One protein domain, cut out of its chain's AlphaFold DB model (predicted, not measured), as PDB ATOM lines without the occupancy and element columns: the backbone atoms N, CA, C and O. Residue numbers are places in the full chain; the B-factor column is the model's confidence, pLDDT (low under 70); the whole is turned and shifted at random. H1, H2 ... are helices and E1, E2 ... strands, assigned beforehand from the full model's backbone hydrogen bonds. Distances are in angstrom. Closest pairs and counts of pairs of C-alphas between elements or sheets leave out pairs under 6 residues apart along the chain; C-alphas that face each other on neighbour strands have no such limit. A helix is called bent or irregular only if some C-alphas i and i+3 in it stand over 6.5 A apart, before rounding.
ATOM      1  N   LEU A  23      38.156 -27.334  37.398       94.88
ATOM      2  CA  LEU A  23      36.901 -27.237  38.148       94.88
ATOM      3  C   LEU A  23      36.226 -28.605  38.309       94.88
ATOM      4  O   LEU A  23      35.819 -28.945  39.420       94.88
ATOM      5  N   ARG A  24      36.152 -29.418  37.250       95.00
ATOM      6  CA  ARG A  24      35.577 -30.775  37.314       95.00
ATOM      7  C   ARG A  24      36.350 -31.666  38.291       95.00
ATOM      8  O   ARG A  24      35.735 -32.373  39.086       95.00
ATOM      9  N   ASN A  25      37.678 -31.567  38.302       94.88
ATOM     10  CA  ASN A  25      38.539 -32.292  39.238       94.88
ATOM     11  C   ASN A  25      38.392 -31.778  40.682       94.88
ATOM     12  O   ASN A  25      38.404 -32.558  41.634       94.88
ATOM     13  N   GLY A  26      38.222 -30.465  40.868       93.19
ATOM     14  CA  GLY A  26      38.035 -29.843  42.183       93.19
ATOM     15  C   GLY A  26      36.658 -30.086  42.820       93.19
ATOM     16  O   GLY A  26      36.537 -30.023  44.054       93.19
ATOM     17  N   PHE A  27      35.653 -30.369  41.986       92.56
ATOM     18  CA  PHE A  27      34.246 -30.568  42.338       92.56
ATOM     19  C   PHE A  27      33.675 -31.828  41.652       92.56
ATOM     20  O   PHE A  27      32.837 -31.731  40.751       92.56
ATOM     21  N   PRO A  28      34.106 -33.035  42.063       91.69
ATOM     22  CA  PRO A  28      33.692 -34.276  41.413       91.69
ATOM     23  C   PRO A  28      32.175 -34.491  41.523       91.69
ATOM     24  O   PRO A  28      31.596 -34.400  42.607       91.69
ATOM     25  N   GLY A  29      31.536 -34.790  40.389       89.50
ATOM     26  CA  GLY A  29      30.086 -35.004  40.289       89.50
ATOM     27  C   GLY A  29      29.246 -33.722  40.218       89.50
ATOM     28  O   GLY A  29      28.019 -33.803  40.241       89.50
ATOM     29  N   TRP A  30      29.880 -32.549  40.147       92.69
ATOM     30  CA  TRP A  30      29.195 -31.266  39.994       92.69
ATOM     31  C   TRP A  30      29.203 -30.840  38.526       92.69
ATOM     32  O   TRP A  30      30.113 -31.180  37.769       92.69
ATOM     33  N   ALA A  31      28.186 -30.081  38.121       91.31
ATOM     34  CA  ALA A  31      28.130 -29.522  36.777       91.31
ATOM     35  C   ALA A  31      29.008 -28.266  36.705       91.31
ATOM     36  O   ALA A  31      28.930 -27.406  37.585       91.31
ATOM     37  N   VAL A  32      29.825 -28.169  35.656       92.56
ATOM     38  CA  VAL A  32      30.618 -26.982  35.322       92.56
ATOM     39  C   VAL A  32      30.067 -26.424  34.020       92.56
ATOM     40  O   VAL A  32      30.069 -27.124  33.010       92.56
ATOM     41  N   GLU A  33      29.585 -25.189  34.061       89.38
ATOM     42  CA  GLU A  33      28.974 -24.506  32.921       89.38
ATOM     43  C   GLU A  33      29.691 -23.182  32.670       89.38
ATOM     44  O   GLU A  33      30.035 -22.466  33.617       89.38
ATOM     45  N   ASP A  34      29.874 -22.836  31.400       84.75
ATOM     46  CA  ASP A  34      30.256 -21.482  31.027       84.75
ATOM     47  C   ASP A  34      29.026 -20.590  31.218       84.75
ATOM     48  O   ASP A  34      27.960 -20.844  30.650       84.75
ATOM     49  N   ALA A  35      29.140 -19.566  32.059       72.12
ATOM     50  CA  ALA A  35      28.062 -18.603  32.207       72.12
ATOM     51  C   ALA A  35      28.176 -17.580  31.073       72.12
ATOM     52  O   ALA A  35      29.206 -16.923  30.907       72.12
ATOM     53  N   ALA A  36      27.114 -17.466  30.279       55.97
ATOM     54  CA  ALA A  36      27.016 -16.449  29.249       55.97
ATOM     55  C   ALA A  36      26.803 -15.091  29.925       55.97
ATOM     56  O   ALA A  36      25.710 -14.798  30.405       55.97
ATOM     57  N   ASP A  37      27.847 -14.272  29.961       56.34
ATOM     58  CA  ASP A  37      27.692 -12.838  30.164       56.34
ATOM     59  C   ASP A  37      28.054 -12.155  28.844       56.34
ATOM     60  O   ASP A  37      29.221 -11.958  28.504       56.34
ATOM     61  N   GLU A  38      27.031 -11.894  28.026       49.38
ATOM     62  CA  GLU A  38      27.181 -11.311  26.684       49.38
ATOM     63  C   GLU A  38      27.712  -9.865  26.723       49.38
ATOM     64  O   GLU A  38      28.140  -9.326  25.697       49.38
ATOM     65  N   LEU A  39      27.711  -9.232  27.902       53.62
ATOM     66  CA  LEU A  39      28.049  -7.824  28.088       53.62
ATOM     67  C   LEU A  39      29.534  -7.586  28.395       53.62
ATOM     68  O   LEU A  39      30.053  -6.526  28.037       53.62
ATOM     69  N   ASP A  40      30.245  -8.559  28.974       63.72
ATOM     70  CA  ASP A  40      31.649  -8.401  29.369       63.72
ATOM     71  C   ASP A  40      32.577  -9.316  28.554       63.72
ATOM     72  O   ASP A  40      32.958 -10.417  28.949       63.72
ATOM     73  N   ARG A  41      32.996  -8.834  27.376       64.44
ATOM     74  CA  ARG A  41      33.988  -9.532  26.531       64.44
ATOM     75  C   ARG A  41      35.395  -9.582  27.158       64.44
ATOM     76  O   ARG A  41      36.291 -10.200  26.571       64.44
ATOM     77  N   ALA A  42      35.614  -8.899  28.284       73.81
ATOM     78  CA  ALA A  42      36.890  -8.844  28.992       73.81
ATOM     79  C   ALA A  42      37.034  -9.960  30.038       73.81
ATOM     80  O   ALA A  42      38.139 -10.184  30.530       73.81
ATOM     81  N   THR A  43      35.965 -10.707  30.320       83.19
ATOM     82  CA  THR A  43      35.941 -11.742  31.352       83.19
ATOM     83  C   THR A  43      35.308 -13.026  30.817       83.19
ATOM     84  O   THR A  43      34.469 -13.025  29.915       83.19
ATOM     85  N   ARG A  44      35.739 -14.168  31.350       88.00
ATOM     86  CA  ARG A  44      35.049 -15.450  31.176       88.00
ATOM     87  C   ARG A  44      34.480 -15.901  32.498       88.00
ATOM     88  O   ARG A  44      35.178 -15.883  33.509       88.00
ATOM     89  N   PHE A  45      33.222 -16.307  32.473       89.88
ATOM     90  CA  PHE A  45      32.506 -16.725  33.661       89.88
ATOM     91  C   PHE A  45      32.288 -18.230  33.631       89.88
ATOM     92  O   PHE A  45      31.853 -18.788  32.628       89.88
ATOM     93  N   PHE A  46      32.552 -18.872  34.759       91.56
ATOM     94  CA  PHE A  46      32.295 -20.284  34.985       91.56
ATOM     95  C   PHE A  46      31.416 -20.424  36.222       91.56
ATOM     96  O   PHE A  46      31.610 -19.743  37.232       91.56
ATOM     97  N   SER A  47      30.450 -21.327  36.159       91.00
ATOM     98  CA  SER A  47      29.596 -21.677  37.287       91.00
ATOM     99  C   SER A  47      29.769 -23.145  37.630       91.00
ATOM    100  O   SER A  47      29.717 -24.005  36.755       91.00
ATOM    101  N   VAL A  48      29.940 -23.432  38.922       91.75
ATOM    102  CA  VAL A  48      29.944 -24.799  39.447       91.75
ATOM    103  C   VAL A  48      28.657 -25.021  40.235       91.75
ATOM    104  O   VAL A  48      28.344 -24.282  41.178       91.75
ATOM    105  N   ARG A  49      27.884 -26.033  39.838       90.44
ATOM    106  CA  ARG A  49      26.532 -26.295  40.346       90.44
ATOM    107  C   ARG A  49      26.434 -27.681  40.960       90.44
ATOM    108  O   ARG A  49      26.925 -28.659  40.400       90.44
ATOM    109  N   GLN A  50      25.724 -27.763  42.081       85.88
ATOM    110  CA  GLN A  50      25.315 -29.026  42.683       85.88
ATOM    111  C   GLN A  50      23.797 -29.146  42.523       85.88
ATOM    112  O   GLN A  50      23.036 -28.478  43.219       85.88
ATOM    113  N   GLY A  51      23.339 -29.957  41.568       81.75
ATOM    114  CA  GLY A  51      21.921 -30.008  41.206       81.75
ATOM    115  C   GLY A  51      21.466 -28.740  40.472       81.75
ATOM    116  O   GLY A  51      22.112 -28.308  39.522       81.75
ATOM    117  N   ARG A  52      20.334 -28.151  40.885       72.31
ATOM    118  CA  ARG A  52      19.722 -27.004  40.183       72.31
ATOM    119  C   ARG A  52      20.257 -25.637  40.612       72.31
ATOM    120  O   ARG A  52      20.002 -24.667  39.904       72.31
ATOM    121  N   GLU A  53      21.019 -25.527  41.695       70.44
ATOM    122  CA  GLU A  53      21.471 -24.227  42.208       70.44
ATOM    123  C   GLU A  53      22.973 -24.003  41.960       70.44
ATOM    124  O   GLU A  53      23.786 -24.896  42.229       70.44
ATOM    125  N   PRO A  54      23.376 -22.830  41.428       70.69
ATOM    126  CA  PRO A  54      24.781 -22.465  41.350       70.69
ATOM    127  C   PRO A  54      25.340 -22.248  42.750       70.69
ATOM    128  O   PRO A  54      24.838 -21.433  43.519       70.69
ATOM    129  N   ARG A  55      26.395 -22.997  43.067       85.94
ATOM    130  CA  ARG A  55      27.045 -22.965  44.377       85.94
ATOM    131  C   ARG A  55      28.289 -22.101  44.368       85.94
ATOM    132  O   ARG A  55      28.564 -21.490  45.389       85.94
ATOM    133  N   HIS A  56      29.005 -22.051  43.245       91.00
ATOM    134  CA  HIS A  56      30.230 -21.275  43.098       91.00
ATOM    135  C   HIS A  56      30.254 -20.563  41.751       91.00
ATOM    136  O   HIS A  56      29.864 -21.137  40.733       91.00
ATOM    137  N   ARG A  57      30.738 -19.321  41.755       91.06
ATOM    138  CA  ARG A  57      30.917 -18.502  40.555       91.06
ATOM    139  C   ARG A  57      32.377 -18.106  40.437       91.06
ATOM    140  O   ARG A  57      32.966 -17.641  41.409       91.06
ATOM    141  N   LEU A  58      32.936 -18.291  39.252       92.81
ATOM    142  CA  LEU A  58      34.297 -17.931  38.902       92.81
ATOM    143  C   LEU A  58      34.268 -16.958  37.727       92.81
ATOM    144  O   LEU A  58      33.605 -17.208  36.729       92.81
ATOM    145  N   SER A  59      35.044 -15.895  37.832       91.88
ATOM    146  CA  SER A  59      35.335 -14.950  36.766       91.88
ATOM    147  C   SER A  59      36.830 -15.003  36.497       91.88
ATOM    148  O   SER A  59      37.620 -14.857  37.423       91.88
ATOM    149  N   VAL A  60      37.238 -15.218  35.254       91.94
ATOM    150  CA  VAL A  60      38.647 -15.212  34.852       91.94
ATOM    151  C   VAL A  60      38.848 -14.093  33.852       91.94
ATOM    152  O   VAL A  60      38.188 -14.064  32.811       91.94
ATOM    153  N   SER A  61      39.731 -13.153  34.181       89.94
ATOM    154  CA  SER A  61      40.018 -12.035  33.295       89.94
ATOM    155  C   SER A  61      40.648 -12.538  32.005       89.94
ATOM    156  O   SER A  61      41.406 -13.508  31.958       89.94
ATOM    157  N   ARG A  62      40.349 -11.849  30.916       87.69
ATOM    158  CA  ARG A  62      40.959 -12.149  29.633       87.69
ATOM    159  C   ARG A  62      42.455 -11.859  29.615       87.69
ATOM    160  O   ARG A  62      43.190 -12.579  28.945       87.69
ATOM    161  N   GLU A  63      42.893 -10.843  30.354       88.94
ATOM    162  CA  GLU A  63      44.313 -10.527  30.527       88.94
ATOM    163  C   GLU A  63      45.073 -11.728  31.090       88.94
ATOM    164  O   GLU A  63      46.094 -12.108  30.531       88.94
ATOM    165  N   PHE A  64      44.514 -12.440  32.075       92.44
ATOM    166  CA  PHE A  64      45.125 -13.667  32.586       92.44
ATOM    167  C   PHE A  64      45.368 -14.704  31.476       92.44
ATOM    168  O   PHE A  64      46.463 -15.259  31.382       92.44
ATOM    169  N   PHE A  65      44.382 -14.939  30.604       90.88
ATOM    170  CA  PHE A  65      44.533 -15.868  29.481       90.88
ATOM    171  C   PHE A  65      45.464 -15.356  28.384       90.88
ATOM    172  O   PHE A  65      46.003 -16.161  27.628       90.88
ATOM    173  N   HIS A  66      45.622 -14.046  28.240       89.19
ATOM    174  CA  HIS A  66      46.519 -13.454  27.257       89.19
ATOM    175  C   HIS A  66      47.977 -13.506  27.732       89.19
ATOM    176  O   HIS A  66      48.852 -13.929  26.980       89.19
ATOM    177  N   ASP A  67      48.214 -13.153  28.992       90.75
ATOM    178  CA  ASP A  67      49.548 -13.011  29.577       90.75
ATOM    179  C   ASP A  67      50.215 -14.361  29.864       90.75
ATOM    180  O   ASP A  67      51.440 -14.448  29.962       90.75
ATOM    181  N   HIS A  68      49.423 -15.432  29.974       91.31
ATOM    182  CA  HIS A  68      49.921 -16.758  30.320       91.31
ATOM    183  C   HIS A  68      49.721 -17.761  29.179       91.31
ATOM    184  O   HIS A  68      48.605 -17.905  28.661       91.31
ATOM    185  N   PRO A  69      50.768 -18.508  28.786       93.12
ATOM    186  CA  PRO A  69      50.613 -19.621  27.860       93.12
ATOM    187  C   PRO A  69      49.857 -20.777  28.540       93.12
ATOM    188  O   PRO A  69      49.754 -20.832  29.768       93.12
ATOM    189  N   ILE A  70      49.286 -21.685  27.744       92.69
ATOM    190  CA  ILE A  70      48.357 -22.719  28.232       92.69
ATOM    191  C   ILE A  70      48.978 -23.601  29.326       92.69
ATOM    192  O   ILE A  70      48.346 -23.848  30.349       92.69
ATOM    193  N   GLU A  71      50.247 -23.974  29.172       94.06
ATOM    194  CA  GLU A  71      51.011 -24.802  30.105       94.06
ATOM    195  C   GLU A  71      51.266 -24.134  31.465       94.06
ATOM    196  O   GLU A  71      51.680 -24.793  32.419       94.06
ATOM    197  N   ARG A  72      51.028 -22.820  31.583       94.56
ATOM    198  CA  ARG A  72      51.171 -22.068  32.838       94.56
ATOM    199  C   ARG A  72      49.852 -21.862  33.571       94.56
ATOM    200  O   ARG A  72      49.897 -21.584  34.766       94.56
ATOM    201  N   ILE A  73      48.711 -22.024  32.901       94.62
ATOM    202  CA  ILE A  73      47.392 -21.742  33.482       94.62
ATOM    203  C   ILE A  73      47.127 -22.640  34.687       94.62
ATOM    204  O   ILE A  73      46.936 -22.131  35.789       94.62
ATOM    205  N   GLU A  74      47.160 -23.961  34.510       94.69
ATOM    206  CA  GLU A  74      46.886 -24.891  35.608       94.69
ATOM    207  C   GLU A  74      47.873 -24.719  36.781       94.69
ATOM    208  O   GLU A  74      47.399 -24.523  37.905       94.69
ATOM    209  N   PRO A  75      49.210 -24.697  36.577       96.25
ATOM    210  CA  PRO A  75      50.153 -24.483  37.675       96.25
ATOM    211  C   PRO A  75      49.900 -23.195  38.465       96.25
ATOM    212  O   PRO A  75      50.009 -23.195  39.693       96.25
ATOM    213  N   LEU A  76      49.537 -22.097  37.791       96.31
ATOM    214  CA  LEU A  76      49.227 -20.831  38.458       96.31
ATOM    215  C   LEU A  76      47.963 -20.941  39.303       96.31
ATOM    216  O   LEU A  76      48.003 -20.637  40.495       96.31
ATOM    217  N   LEU A  77      46.874 -21.449  38.728       95.50
ATOM    218  CA  LEU A  77      45.610 -21.617  39.443       95.50
ATOM    219  C   LEU A  77      45.746 -22.570  40.641       95.50
ATOM    220  O   LEU A  77      45.127 -22.342  41.686       95.50
ATOM    221  N   GLN A  78      46.569 -23.617  40.521       95.19
ATOM    222  CA  GLN A  78      46.904 -24.515  41.628       95.19
ATOM    223  C   GLN A  78      47.717 -23.791  42.709       95.19
ATOM    224  O   GLN A  78      47.369 -23.875  43.890       95.19
ATOM    225  N   SER A  79      48.751 -23.034  42.322       96.75
ATOM    226  CA  SER A  79      49.585 -22.263  43.256       96.75
ATOM    227  C   SER A  79      48.777 -21.220  44.036       96.75
ATOM    228  O   SER A  79      48.973 -21.049  45.239       96.75
ATOM    229  N   TRP A  80      47.789 -20.600  43.385       96.00
ATOM    230  CA  TRP A  80      46.854 -19.647  43.984       96.00
ATOM    231  C   TRP A  80      45.679 -20.310  44.705       96.00
ATOM    232  O   TRP A  80      44.803 -19.623  45.227       96.00
ATOM    233  N   ARG A  81      45.652 -21.647  44.764       95.31
ATOM    234  CA  ARG A  81      44.632 -22.441  45.460       95.31
ATOM    235  C   ARG A  81      43.203 -22.101  45.020       95.31
ATOM    236  O   ARG A  81      42.301 -22.071  45.859       95.31
ATOM    237  N   LEU A  82      42.972 -21.909  43.716       95.62
ATOM    238  CA  LEU A  82      41.672 -21.506  43.159       95.62
ATOM    239  C   LEU A  82      40.496 -22.344  43.698       95.62
ATOM    240  O   LEU A  82      39.502 -21.796  44.170       95.62
ATOM    241  N   VAL A  83      40.607 -23.676  43.674       94.50
ATOM    242  CA  VAL A  83      39.541 -24.571  44.169       94.50
ATOM    243  C   VAL A  83      39.278 -24.358  45.663       94.50
ATOM    244  O   VAL A  83      38.130 -24.392  46.102       94.50
ATOM    245  N   GLY A  84      40.329 -24.114  46.448       94.56
ATOM    246  CA  GLY A  84      40.205 -23.775  47.864       94.56
ATOM    247  C   GLY A  84      39.468 -22.450  48.064       94.56
ATOM    248  O   GLY A  84      38.539 -22.391  48.867       94.56
ATOM    249  N   ALA A  85      39.819 -21.426  47.283       94.25
ATOM    250  CA  ALA A  85      39.148 -20.128  47.309       94.25
ATOM    251  C   ALA A  85      37.662 -20.241  46.935       94.25
ATOM    252  O   ALA A  85      36.824 -19.690  47.639       94.25
ATOM    253  N   LEU A  86      37.309 -21.018  45.904       93.69
ATOM    254  CA  LEU A  86      35.911 -21.274  45.521       93.69
ATOM    255  C   LEU A  86      35.118 -21.944  46.649       93.69
ATOM    256  O   LEU A  86      34.018 -21.504  46.987       93.69
ATOM    257  N   LYS A  87      35.697 -22.967  47.291       92.00
ATOM    258  CA  LYS A  87      35.068 -23.649  48.434       92.00
ATOM    259  C   LYS A  87      34.851 -22.701  49.619       92.00
ATOM    260  O   LYS A  87      33.802 -22.765  50.252       92.00
ATOM    261  N   GLN A  88      35.801 -21.805  49.894       91.38
ATOM    262  CA  GLN A  88      35.692 -20.795  50.957       91.38
ATOM    263  C   GLN A  88      34.734 -19.644  50.614       91.38
ATOM    264  O   GLN A  88      34.082 -19.083  51.497       91.38
ATOM    265  N   ALA A  89      34.651 -19.264  49.340       90.31
ATOM    266  CA  ALA A  89      33.776 -18.199  48.871       90.31
ATOM    267  C   ALA A  89      32.298 -18.579  49.015       90.31
ATOM    268  O   ALA A  89      31.470 -17.714  49.321       90.31
ATOM    269  N   GLY A  90      31.973 -19.865  48.841       88.00
ATOM    270  CA  GLY A  90      30.592 -20.322  48.763       88.00
ATOM    271  C   GLY A  90      29.912 -19.654  47.572       88.00
ATOM    272  O   GLY A  90      30.431 -19.728  46.460       88.00
ATOM    273  N   LEU A  91      28.802 -18.958  47.836       86.94
ATOM    274  CA  LEU A  91      28.017 -18.231  46.831       86.94
ATOM    275  C   LEU A  91      28.680 -16.939  46.335       86.94
ATOM    276  O   LEU A  91      28.230 -16.368  45.340       86.94
ATOM    277  N   ARG A  92      29.721 -16.459  47.023       89.56
ATOM    278  CA  ARG A  92      30.434 -15.250  46.609       89.56
ATOM    279  C   ARG A  92      31.231 -15.516  45.329       89.56
ATOM    280  O   ARG A  92      31.771 -16.613  45.170       89.56
ATOM    281  N   PRO A  93      31.320 -14.534  44.419       89.25
ATOM    282  CA  PRO A  93      32.104 -14.688  43.205       89.25
ATOM    283  C   PRO A  93      33.596 -14.756  43.535       89.25
ATOM    284  O   PRO A  93      34.080 -14.070  44.431       89.25
ATOM    285  N   VAL A  94      34.336 -15.570  42.794       93.44
ATOM    286  CA  VAL A  94      35.800 -15.615  42.826       93.44
ATOM    287  C   VAL A  94      36.326 -15.059  41.516       93.44
ATOM    288  O   VAL A  94      35.839 -15.426  40.454       93.44
ATOM    289  N   VAL A  95      37.322 -14.186  41.588       93.06
ATOM    290  CA  VAL A  95      37.924 -13.518  40.436       93.06
ATOM    291  C   VAL A  95      39.380 -13.945  40.308       93.06
ATOM    292  O   VAL A  95      40.156 -13.805  41.249       93.06
ATOM    293  N   VAL A  96      39.751 -14.453  39.139       93.69
ATOM    294  CA  VAL A  96      41.134 -14.665  38.709       93.69
ATOM    295  C   VAL A  96      41.530 -13.468  37.851       93.69
ATOM    296  O   VAL A  96      40.973 -13.266  36.771       93.69
ATOM    297  N   GLY A  97      42.476 -12.674  38.342       89.44
ATOM    298  CA  GLY A  97      43.131 -11.611  37.579       89.44
ATOM    299  C   GLY A  97      44.520 -12.037  37.103       89.44
ATOM    300  O   GLY A  97      44.948 -13.166  37.338       89.44
ATOM    301  N   SER A  98      45.272 -11.116  36.490       83.06
ATOM    302  CA  SER A  98      46.617 -11.423  35.969       83.06
ATOM    303  C   SER A  98      47.618 -11.868  37.042       83.06
ATOM    304  O   SER A  98      48.559 -12.587  36.722       83.06
ATOM    305  N   ILE A  99      47.432 -11.475  38.308       86.06
ATOM    306  CA  ILE A  99      48.407 -11.722  39.387       86.06
ATOM    307  C   ILE A  99      47.875 -12.569  40.553       86.06
ATOM    308  O   ILE A  99      48.591 -12.747  41.539       86.06
ATOM    309  N   GLY A 100      46.643 -13.084  40.487       91.69
ATOM    310  CA  GLY A 100      46.105 -13.864  41.602       91.69
ATOM    311  C   GLY A 100      44.606 -14.137  41.584       91.69
ATOM    312  O   GLY A 100      43.885 -13.792  40.648       91.69
ATOM    313  N   VAL A 101      44.157 -14.765  42.675       93.44
ATOM    314  CA  VAL A 101      42.761 -15.123  42.959       93.44
ATOM    315  C   VAL A 101      42.229 -14.266  44.107       93.44
ATOM    316  O   VAL A 101      42.855 -14.183  45.162       93.44
ATOM    317  N   HIS A 102      41.041 -13.691  43.931       92.81
ATOM    318  CA  HIS A 102      40.355 -12.867  44.926       92.81
ATOM    319  C   HIS A 102      38.910 -13.333  45.121       92.81
ATOM    320  O   HIS A 102      38.240 -13.705  44.164       92.81
ATOM    321  N   ILE A 103      38.407 -13.296  46.357       90.44
ATOM    322  CA  ILE A 103      36.988 -13.540  46.656       90.44
ATOM    323  C   ILE A 103      36.282 -12.181  46.668       90.44
ATOM    324  O   ILE A 103      36.683 -11.295  47.421       90.44
ATOM    325  N   GLY A 104      35.260 -12.013  45.832       78.00
ATOM    326  CA  GLY A 104      34.421 -10.820  45.800       78.00
ATOM    327  C   GLY A 104      33.668 -10.636  47.119       78.00
ATOM    328  O   GLY A 104      33.171 -11.609  47.696       78.00
TER     329      GLY A 104
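AT A GLANCE: This is residues 23 to 104 of the 105 residues of an uncharacterized protein of Candidatus Rokubacteria bacterium (UniProt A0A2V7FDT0). One strongly twisted sheet of five strands has H4 packed on one face, over E4, while H1, H2 and H3 only graze the sheet. H2, H3 and H4 carry the chain from the end of E3 round to the start of E4. The printed part has 82 residues, in the order H1 E1 E2 E3 H2 H3 H4 E4 E5; the mixed sheet runs E1 E2 E3 E4 E5, and the class is mixed, helices and strands. It is compact, with a radius of gyration of the C-alphas of 12.2 A and spans of 34 by 30 by 21 A.

IN THESE COORDINATES: H1, residues 23 to 26, begins at C-alpha 23 (36.901, -27.237, 38.148). E1 is 31 to 35, E2 43 to 50, 23.2 A long, and E3 53 to 61, 23.9 A, which bends by 51 degrees at residue 56. H2 is 62 to 67, H3 70 to 79, 15.1 A, and H4 82 to 89, 10.3 A. H3 is irregular, but only just: C-alphas 71 and 74 are 6.9 A apart. E4 is 93 to 97; E5, 100 to 103, ends at C-alpha 103 (36.988, -13.540, 46.656).

HOW THE PARTS SIT: E1, E2 and E3 form a meander, each strand the antiparallel neighbour of the one before; N 33 and O 47 are 2.9 A apart, N 46 and O 58 2.8 A. E3 and E4 are parallel, with N 59 and O 94 at 2.8 A, in a strand-helix-strand unit with H2, H3 and H4 between. The hairpin E4 and E5 has N 95 and O 102 at 2.8 A. H4, at a height over the sheet of 7.0 A, runs slantwise to the strands, only just, at 31 degrees to E4 on the local plane; its closest C-alphas to E4 are Leu 86 and Val 94, 6.3 A. Every O i to N i+4 pair is within hydrogen-bond range in H2 and H4, 4 of 6 in H3; H1 is too short for one.

THE WHOLE: The C-alphas of Arg 52 and Asp 67, the two farthest apart, are 34.6 A apart. The printed part has no cut and no long link. Mean pLDDT of the printed part is 87.6; residues 36 to 41 are under 70.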